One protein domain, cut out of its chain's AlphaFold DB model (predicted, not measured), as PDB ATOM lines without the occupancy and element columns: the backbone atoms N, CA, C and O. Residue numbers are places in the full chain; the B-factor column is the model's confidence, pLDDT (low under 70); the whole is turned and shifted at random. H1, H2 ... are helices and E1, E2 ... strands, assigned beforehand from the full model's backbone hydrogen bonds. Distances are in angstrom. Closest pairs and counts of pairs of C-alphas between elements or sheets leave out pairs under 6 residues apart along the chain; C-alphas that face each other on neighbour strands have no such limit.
ATOM      1  N   GLN A 153      69.227 325.263 -41.479       84.50
ATOM      2  CA  GLN A 153      70.671 325.401 -41.298       84.50
ATOM      3  C   GLN A 153      70.998 325.694 -39.832       84.50
ATOM      4  O   GLN A 153      70.469 326.644 -39.252       84.50
ATOM      5  N   LYS A 154      71.921 324.915 -39.263       83.88
ATOM      6  CA  LYS A 154      72.550 325.209 -37.972       83.88
ATOM      7  C   LYS A 154      73.656 326.246 -38.161       83.88
ATOM      8  O   LYS A 154      74.499 326.101 -39.047       83.88
ATOM      9  N   ARG A 155      73.666 327.283 -37.332       77.56
ATOM     10  CA  ARG A 155      74.725 328.293 -37.257       77.56
ATOM     11  C   ARG A 155      75.258 328.337 -35.834       77.56
ATOM     12  O   ARG A 155      74.502 328.583 -34.902       77.56
ATOM     13  N   LYS A 156      76.562 328.123 -35.666       73.69
ATOM     14  CA  LYS A 156      77.241 328.358 -34.390       73.69
ATOM     15  C   LYS A 156      77.720 329.801 -34.358       73.69
ATOM     16  O   LYS A 156      78.450 330.223 -35.252       73.69
ATOM     17  N   THR A 157      77.303 330.554 -33.350       67.06
ATOM     18  CA  THR A 157      77.798 331.915 -33.114       67.06
ATOM     19  C   THR A 157      78.521 331.960 -31.777       67.06
ATOM     20  O   THR A 157      78.081 331.328 -30.821       67.06
ATOM     21  N   LYS A 158      79.631 332.707 -31.700       62.00
ATOM     22  CA  LYS A 158      80.404 332.847 -30.454       62.00
ATOM     23  C   LYS A 158      79.592 333.506 -29.324       62.00
ATOM     24  O   LYS A 158      79.870 333.234 -28.168       62.00
ATOM     25  N   ALA A 159      78.597 334.334 -29.663       68.12
ATOM     26  CA  ALA A 159      77.819 335.128 -28.706       68.12
ATOM     27  C   ALA A 159      76.533 334.452 -28.186       68.12
ATOM     28  O   ALA A 159      76.126 334.724 -27.063       68.12
ATOM     29  N   HIS A 160      75.878 333.590 -28.976       60.69
ATOM     30  CA  HIS A 160      74.538 333.068 -28.647       60.69
ATOM     31  C   HIS A 160      74.394 331.544 -28.805       60.69
ATOM     32  O   HIS A 160      73.278 331.034 -28.890       60.69
ATOM     33  N   GLY A 161      75.505 330.804 -28.867       71.75
ATOM     34  CA  GLY A 161      75.487 329.345 -29.006       71.75
ATOM     35  C   GLY A 161      75.052 328.855 -30.396       71.75
ATOM     36  O   GLY A 161      75.238 329.543 -31.410       71.75
ATOM     37  N   GLU A 162      74.530 327.625 -30.459       73.50
ATOM     38  CA  GLU A 162      73.998 327.012 -31.685       73.50
ATOM     39  C   GLU A 162      72.569 327.507 -31.952       73.50
ATOM     40  O   GLU A 162      71.664 327.281 -31.158       73.50
ATOM     41  N   GLN A 163      72.358 328.168 -33.093       80.69
ATOM     42  CA  GLN A 163      71.048 328.629 -33.550       80.69
ATOM     43  C   GLN A 163      70.626 327.899 -34.821       80.69
ATOM     44  O   GLN A 163      71.435 327.673 -35.725       80.69
ATOM     45  N   ILE A 164      69.339 327.581 -34.929       86.25
ATOM     46  CA  ILE A 164      68.761 326.949 -36.116       86.25
ATOM     47  C   ILE A 164      67.953 327.992 -36.883       86.25
ATOM     48  O   ILE A 164      67.150 328.735 -36.315       86.25
ATOM     49  N   ARG A 165      68.162 328.057 -38.197       88.94
ATOM     50  CA  ARG A 165      67.439 328.966 -39.085       88.94
ATOM     51  C   ARG A 165      66.693 328.185 -40.159       88.94
ATOM     52  O   ARG A 165      67.279 327.321 -40.809       88.94
ATOM     53  N   ILE A 166      65.440 328.561 -40.392       91.12
ATOM     54  CA  ILE A 166      64.700 328.238 -41.612       91.12
ATOM     55  C   ILE A 166      65.333 329.077 -42.724       91.12
ATOM     56  O   ILE A 166      65.299 330.311 -42.686       91.12
ATOM     57  N   THR A 167      66.004 328.433 -43.673       89.06
ATOM     58  CA  THR A 167      66.843 329.133 -44.652       89.06
ATOM     59  C   THR A 167      66.005 329.957 -45.617       89.06
ATOM     60  O   THR A 167      64.828 329.675 -45.845       89.06
ATOM     61  N   SER A 168      66.632 330.951 -46.248       89.88
ATOM     62  CA  SER A 168      66.037 331.617 -47.402       89.88
ATOM     63  C   SER A 168      65.674 330.600 -48.483       89.88
ATOM     64  O   SER A 168      66.387 329.617 -48.698       89.88
ATOM     65  N   CYS A 169      64.549 330.840 -49.149       86.25
ATOM     66  CA  CYS A 169      64.094 330.016 -50.252       86.25
ATOM     67  C   CYS A 169      65.062 330.174 -51.430       86.25
ATOM     68  O   CYS A 169      65.310 331.286 -51.886       86.25
ATOM     69  N   GLN A 170      65.612 329.059 -51.912       84.62
ATOM     70  CA  GLN A 170      66.570 329.035 -53.026       84.62
ATOM     71  C   GLN A 170      65.921 328.621 -54.355       84.62
ATOM     72  O   GLN A 170      66.619 328.374 -55.337       84.62
ATOM     73  N   THR A 171      64.590 328.525 -54.395       84.06
ATOM     74  CA  THR A 171      63.856 328.141 -55.602       84.06
ATOM     75  C   THR A 171      64.094 329.158 -56.707       84.06
ATOM     76  O   THR A 171      63.889 330.360 -56.515       84.06
ATOM     77  N   LYS A 172      64.519 328.654 -57.865       86.81
ATOM     78  CA  LYS A 172      64.665 329.420 -59.098       86.81
ATOM     79  C   LYS A 172      63.323 329.439 -59.823       86.81
ATOM     80  O   LYS A 172      62.742 328.386 -60.061       86.81
ATOM     81  N   ILE A 173      62.846 330.631 -60.145       82.56
ATOM     82  CA  ILE A 173      61.643 330.886 -60.930       82.56
ATOM     83  C   ILE A 173      62.131 331.317 -62.308       82.56
ATOM     84  O   ILE A 173      62.816 332.334 -62.420       82.56
ATOM     85  N   TYR A 174      61.852 330.503 -63.319       81.31
ATOM     86  CA  TYR A 174      62.294 330.748 -64.688       81.31
ATOM     87  C   TYR A 174      61.313 331.687 -65.388       81.31
ATOM     88  O   TYR A 174      60.103 331.543 -65.233       81.31
ATOM     89  N   ASP A 175      61.855 332.657 -66.111       76.75
ATOM     90  CA  ASP A 175      61.126 333.655 -66.888       76.75
ATOM     91  C   ASP A 175      61.530 333.466 -68.356       76.75
ATOM     92  O   ASP A 175      62.719 333.305 -68.645       76.75
ATOM     93  N   GLU A 176      60.566 333.449 -69.278       70.75
ATOM     94  CA  GLU A 176      60.799 333.107 -70.691       70.75
ATOM     95  C   GLU A 176      61.783 334.064 -71.382       70.75
ATOM     96  O   GLU A 176      62.393 333.701 -72.385       70.75
ATOM     97  N   LYS A 177      61.960 335.277 -70.837       72.00
ATOM     98  CA  LYS A 177      62.758 336.346 -71.454       72.00
ATOM     99  C   LYS A 177      64.079 336.667 -70.740       72.00
ATOM    100  O   LYS A 177      65.007 337.107 -71.405       72.00
ATOM    101  N   ASP A 178      64.197 336.396 -69.435       57.41
ATOM    102  CA  ASP A 178      65.287 336.928 -68.582       57.41
ATOM    103  C   ASP A 178      66.052 335.862 -67.764       57.41
ATOM    104  O   ASP A 178      66.761 336.168 -66.800       57.41
ATOM    105  N   GLY A 179      65.928 334.580 -68.111       80.00
ATOM    106  CA  GLY A 179      66.614 333.505 -67.392       80.00
ATOM    107  C   GLY A 179      65.873 333.090 -66.118       80.00
ATOM    108  O   GLY A 179      64.758 332.584 -66.197       80.00
ATOM    109  N   TYR A 180      66.490 333.217 -64.936       82.50
ATOM    110  CA  TYR A 180      65.852 332.821 -63.671       82.50
ATOM    111  C   TYR A 180      66.020 333.862 -62.562       82.50
ATOM    112  O   TYR A 180      67.083 334.452 -62.379       82.50
ATOM    113  N   LYS A 181      64.974 334.023 -61.751       86.19
ATOM    114  CA  LYS A 181      64.964 334.839 -60.529       86.19
ATOM    115  C   LYS A 181      64.898 333.915 -59.312       86.19
ATOM    116  O   LYS A 181      64.236 332.883 -59.344       86.19
ATOM    117  N   ILE A 182      65.585 334.255 -58.224       85.94
ATOM    118  CA  ILE A 182      65.509 333.477 -56.974       85.94
ATOM    119  C   ILE A 182      64.330 333.987 -56.139       85.94
ATOM    120  O   ILE A 182      64.109 335.196 -56.033       85.94
ATOM    121  N   CYS A 183      63.578 333.067 -55.532       87.31
ATOM    122  CA  CYS A 183      62.488 333.393 -54.618       87.31
ATOM    123  C   CYS A 183      62.941 334.382 -53.527       87.31
ATOM    124  O   CYS A 183      63.964 334.199 -52.867       87.31
ATOM    125  N   LYS A 184      62.148 335.435 -53.299       92.44
ATOM    126  CA  LYS A 184      62.515 336.531 -52.386       92.44
ATOM    127  C   LYS A 184      62.390 336.176 -50.898       92.44
ATOM    128  O   LYS A 184      62.856 336.946 -50.060       92.44
ATOM    129  N   ASN A 185      61.788 335.034 -50.553       91.25
ATOM    130  CA  ASN A 185      61.573 334.641 -49.162       91.25
ATOM    131  C   ASN A 185      62.917 334.404 -48.444       91.25
ATOM    132  O   ASN A 185      63.678 333.500 -48.793       91.25
ATOM    133  N   LYS A 186      63.207 335.208 -47.415       91.94
ATOM    134  CA  LYS A 186      64.481 335.195 -46.672       91.94
ATOM    135  C   LYS A 186      64.536 334.176 -45.526       91.94
ATOM    136  O   LYS A 186      65.588 334.039 -44.887       91.94
ATOM    137  N   GLY A 187      63.444 333.453 -45.282       90.94
ATOM    138  CA  GLY A 187      63.312 332.562 -44.136       90.94
ATOM    139  C   GLY A 187      63.394 333.315 -42.804       90.94
ATOM    140  O   GLY A 187      63.419 334.547 -42.760       90.94
ATOM    141  N   VAL A 188      63.467 332.579 -41.701       92.12
ATOM    142  CA  VAL A 188      63.377 333.141 -40.346       92.12
ATOM    143  C   VAL A 188      64.163 332.288 -39.348       92.12
ATOM    144  O   VAL A 188      64.530 331.149 -39.633       92.12
ATOM    145  N   ASN A 189      64.491 332.850 -38.185       89.88
ATOM    146  CA  ASN A 189      65.036 332.063 -37.081       89.88
ATOM    147  C   ASN A 189      63.975 331.054 -36.601       89.88
ATOM    148  O   ASN A 189      62.811 331.432 -36.457       89.88
ATOM    149  N   LEU A 190      64.369 329.797 -36.366       89.38
ATOM    150  CA  LEU A 190      63.430 328.745 -35.972       89.38
ATOM    151  C   LEU A 190      62.711 329.080 -34.660       89.38
ATOM    152  O   LEU A 190      61.502 328.927 -34.588       89.38
ATOM    153  N   TYR A 191      63.417 329.647 -33.682       88.12
ATOM    154  CA  TYR A 191      62.839 330.027 -32.390       88.12
ATOM    155  C   TYR A 191      61.689 331.037 -32.527       88.12
ATOM    156  O   TYR A 191      60.678 330.951 -31.835       88.12
ATOM    157  N   GLN A 192      61.826 332.000 -33.444       89.44
ATOM    158  CA  GLN A 192      60.775 332.992 -33.696       89.44
ATOM    159  C   GLN A 192      59.557 332.348 -34.363       89.44
ATOM    160  O   GLN A 192      58.425 332.673 -34.020       89.44
ATOM    161  N   PHE A 193      59.787 331.407 -35.284       92.00
ATOM    162  CA  PHE A 193      58.711 330.622 -35.885       92.00
ATOM    163  C   PHE A 193      57.994 329.761 -34.838       92.00
ATOM    164  O   PHE A 193      56.771 329.774 -34.789       92.00
ATOM    165  N   GLU A 194      58.740 329.069 -33.977       91.50
ATOM    166  CA  GLU A 194      58.200 328.208 -32.920       91.50
ATOM    167  C   GLU A 194      57.311 328.975 -31.946       91.50
ATOM    168  O   GLU A 194      56.220 328.507 -31.642       91.50
ATOM    169  N   LYS A 195      57.718 330.175 -31.511       91.75
ATOM    170  CA  LYS A 195      56.874 331.022 -30.651       91.75
ATOM    171  C   LYS A 195      55.496 331.264 -31.249       91.75
ATOM    172  O   LYS A 195      54.493 331.087 -30.569       91.75
ATOM    173  N   VAL A 196      55.467 331.671 -32.516       91.81
ATOM    174  CA  VAL A 196      54.212 331.946 -33.218       91.81
ATOM    175  C   VAL A 196      53.437 330.646 -33.414       91.81
ATOM    176  O   VAL A 196      52.256 330.589 -33.099       91.81
ATOM    177  N   PHE A 197      54.100 329.585 -33.874       91.81
ATOM    178  CA  PHE A 197      53.475 328.283 -34.082       91.81
ATOM    179  C   PHE A 197      52.788 327.771 -32.812       91.81
ATOM    180  O   PHE A 197      51.612 327.433 -32.872       91.81
ATOM    181  N   TYR A 198      53.480 327.756 -31.670       90.12
ATOM    182  CA  TYR A 198      52.919 327.245 -30.420       90.12
ATOM    183  C   TYR A 198      51.796 328.121 -29.858       90.12
ATOM    184  O   TYR A 198      50.857 327.571 -29.290       90.12
ATOM    185  N   ASP A 199      51.832 329.441 -30.061       89.81
ATOM    186  CA  ASP A 199      50.713 330.325 -29.697       89.81
ATOM    187  C   ASP A 199      49.442 330.030 -30.514       89.81
ATOM    188  O   ASP A 199      48.337 330.002 -29.977       89.81
ATOM    189  N   TYR A 200      49.576 329.768 -31.816       88.31
ATOM    190  CA  TYR A 200      48.430 329.361 -32.636       88.31
ATOM    191  C   TYR A 200      47.980 327.932 -32.331       88.31
ATOM    192  O   TYR A 200      46.786 327.635 -32.327       88.31
ATOM    193  N   PHE A 201      48.931 327.038 -32.084       87.06
ATOM    194  CA  PHE A 201      48.660 325.629 -31.854       87.06
ATOM    195  C   PHE A 201      47.975 325.380 -30.505       87.06
ATOM    196  O   PHE A 201      47.081 324.542 -30.435       87.06
ATOM    197  N   SER A 202      48.309 326.144 -29.462       85.56
ATOM    198  CA  SER A 202      47.612 326.075 -28.169       85.56
ATOM    199  C   SER A 202      46.134 326.459 -28.291       85.56
ATOM    200  O   SER A 202      45.272 325.771 -27.749       85.56
ATOM    201  N   LYS A 203      45.817 327.486 -29.088       85.94
ATOM    202  CA  LYS A 203      44.432 327.895 -29.395       85.94
ATOM    203  C   LYS A 203      43.669 326.826 -30.179       85.94
ATOM    204  O   LYS A 203      42.461 326.680 -30.020       85.94
ATOM    205  N   PHE A 204      44.356 326.086 -31.049       80.81
ATOM    206  CA  PHE A 204      43.757 324.963 -31.771       80.81
ATOM    207  C   PHE A 204      43.449 323.785 -30.840       80.81
ATOM    208  O   PHE A 204      42.388 323.185 -30.961       80.81
ATOM    209  N   PHE A 205      44.337 323.494 -29.888       75.38
ATOM    210  CA  PHE A 205      44.115 322.448 -28.892       75.38
ATOM    211  C   PHE A 205      42.908 322.727 -27.995       75.38
ATOM    212  O   PHE A 205      42.099 321.829 -27.802       75.38
ATOM    213  N   GLN A 206      42.717 323.974 -27.558       74.00
ATOM    214  CA  GLN A 206      41.528 324.359 -26.784       74.00
ATOM    215  C   GLN A 206      40.225 324.024 -27.525       74.00
ATOM    216  O   GLN A 206      39.307 323.470 -26.938       74.00
ATOM    217  N   ARG A 207      40.181 324.236 -28.846       71.62
ATOM    218  CA  ARG A 207      39.020 323.858 -29.669       71.62
ATOM    219  C   ARG A 207      38.799 322.350 -29.777       71.62
ATOM    220  O   ARG A 207      37.675 321.925 -30.027       71.62
ATOM    221  N   ILE A 208      39.860 321.547 -29.675       72.94
ATOM    222  CA  ILE A 208      39.739 320.084 -29.645       72.94
ATOM    223  C   ILE A 208      39.187 319.642 -28.292       72.94
ATOM    224  O   ILE A 208      38.295 318.799 -28.271       72.94
ATOM    225  N   ASP A 209      39.667 320.221 -27.191       74.44
ATOM    226  CA  ASP A 209      39.145 319.926 -25.852       74.44
ATOM    227  C   ASP A 209      37.656 320.296 -25.751       74.44
ATOM    228  O   ASP A 209      36.851 319.473 -25.313       74.44
ATOM    229  N   ASP A 210      37.259 321.444 -26.309       71.88
ATOM    230  CA  ASP A 210      35.847 321.834 -26.430       71.88
ATOM    231  C   ASP A 210      35.026 320.774 -27.195       71.88
ATOM    232  O   ASP A 210      33.887 320.469 -26.843       71.88
ATOM    233  N   TYR A 211      35.601 320.172 -28.243       70.44
ATOM    234  CA  TYR A 211      34.943 319.127 -29.031       70.44
ATOM    235  C   TYR A 211      34.826 317.802 -28.266       70.44
ATOM    236  O   TYR A 211      33.822 317.101 -28.395       70.44
ATOM    237  N   ILE A 212      35.821 317.465 -27.441       74.94
ATOM    238  CA  ILE A 212      35.772 316.302 -26.546       74.94
ATOM    239  C   ILE A 212      34.630 316.465 -25.543       74.94
ATOM    240  O   ILE A 212      33.880 315.516 -25.316       74.94
ATOM    241  N   ASP A 213      34.454 317.656 -24.979       75.12
ATOM    242  CA  ASP A 213      33.374 317.906 -24.026       75.12
ATOM    243  C   ASP A 213      31.999 317.926 -24.709       75.12
ATOM    244  O   ASP A 213      31.026 317.433 -24.139       75.12
ATOM    245  N   VAL A 214      31.899 318.364 -25.968       74.56
ATOM    246  CA  VAL A 214      30.683 318.174 -26.787       74.56
ATOM    247  C   VAL A 214      30.367 316.685 -26.989       74.56
ATOM    248  O   VAL A 214      29.211 316.289 -26.843       74.56
ATOM    249  N   ILE A 215      31.372 315.850 -27.280       73.25
ATOM    250  CA  ILE A 215      31.186 314.397 -27.433       73.25
ATOM    251  C   ILE A 215      30.724 313.772 -26.113       73.25
ATOM    252  O   ILE A 215      29.745 313.029 -26.113       73.25
ATOM    253  N   LYS A 216      31.365 314.092 -24.983       73.62
ATOM    254  CA  LYS A 216      30.957 313.572 -23.665       73.62
ATOM    255  C   LYS A 216      29.513 313.946 -23.335       73.62
ATOM    256  O   LYS A 216      28.716 313.071 -23.024       73.62
ATOM    257  N   ASN A 217      29.145 315.212 -23.530       73.44
ATOM    258  CA  ASN A 217      27.782 315.691 -23.290       73.44
ATOM    259  C   ASN A 217      26.734 315.064 -24.233       73.44
ATOM    260  O   ASN A 217      25.545 315.075 -23.925       73.44
ATOM    261  N   SER A 218      27.148 314.545 -25.395       69.62
ATOM    262  CA  SER A 218      26.267 313.798 -26.303       69.62
ATOM    263  C   SER A 218      26.068 312.334 -25.902       69.62
ATOM    264  O   SER A 218      25.058 311.751 -26.275       69.62
ATOM    265  N   LEU A 219      26.998 311.765 -25.129       63.56
ATOM    266  CA  LEU A 219      26.949 310.388 -24.624       63.56
ATOM    267  C   LEU A 219      26.184 310.272 -23.294       63.56
ATOM    268  O   LEU A 219      25.735 309.191 -22.948       63.56
ATOM    269  N   GLU A 220      26.031 311.374 -22.556       58.78
ATOM    270  CA  GLU A 220      25.283 311.439 -21.286       58.78
ATOM    271  C   GLU A 220      23.770 311.681 -21.470       58.78
ATOM    272  O   GLU A 220      23.036 311.806 -20.492       58.78
ATOM    273  N   ARG A 221      23.287 311.771 -22.717       54.84
ATOM    274  CA  ARG A 221      21.858 311.886 -23.043       54.84
ATOM    275  C   ARG A 221      21.279 310.521 -23.423       54.84
ATOM    276  O   ARG A 221      20.893 310.341 -24.571       54.84
TER     277      ARG A 221
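AT A GLANCE: This is residues 153 to 221 of the 222 residues of the protein "Recombinase domain-containing protein" of Bacillus sp. AFS041924 (UniProt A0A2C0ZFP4). Two small strand hairpins, E1-E2 and E3-E4, lie at opposite ends of a slender body, and one long helix, H1, leaves it beside E2 and sticks out from residue 194 on. The 69 printed residues run E1, E2, E3, E4, H1, with two antiparallel sheets of two strands, class mixed. The whole is extended, radius of gyration of the C-alphas 21.6 A, and flat, 67 by 44 by 12 A.

IN THESE COORDINATES: E1 is residues 153 to 157, from C-alpha 153 at (70.671, 325.401, -41.298), and E2 161 to 166, 16.6 A. E3 is 172 to 175, E4 179 to 182. H1, 190 to 219, 42.4 A, ends at C-alpha 219 (26.949, 310.388, -24.624).

HOW THE PARTS SIT: Hairpin E1 and E2 has N 155 and O 163 2.8 A apart; residues 165 to 166 also pair with 188 to 189, antiparallel. E2 and H1 have 5 pairs of C-alphas within 8 A, the closest those of Arg 165 and Leu 190, 5.1 A apart. H1 has a kink of 26 degrees near residue 197, and 24 of 26 O i to N i+4 pairs within hydrogen-bond range. Hairpin E3 and E4 has N 173 and O 181 2.8 A apart; E3 and H1 are apart.

THE WHOLE: The printed part has no cut and no long link. Residues 157 to 160, 178 and 218 to 221 have pLDDT under 70.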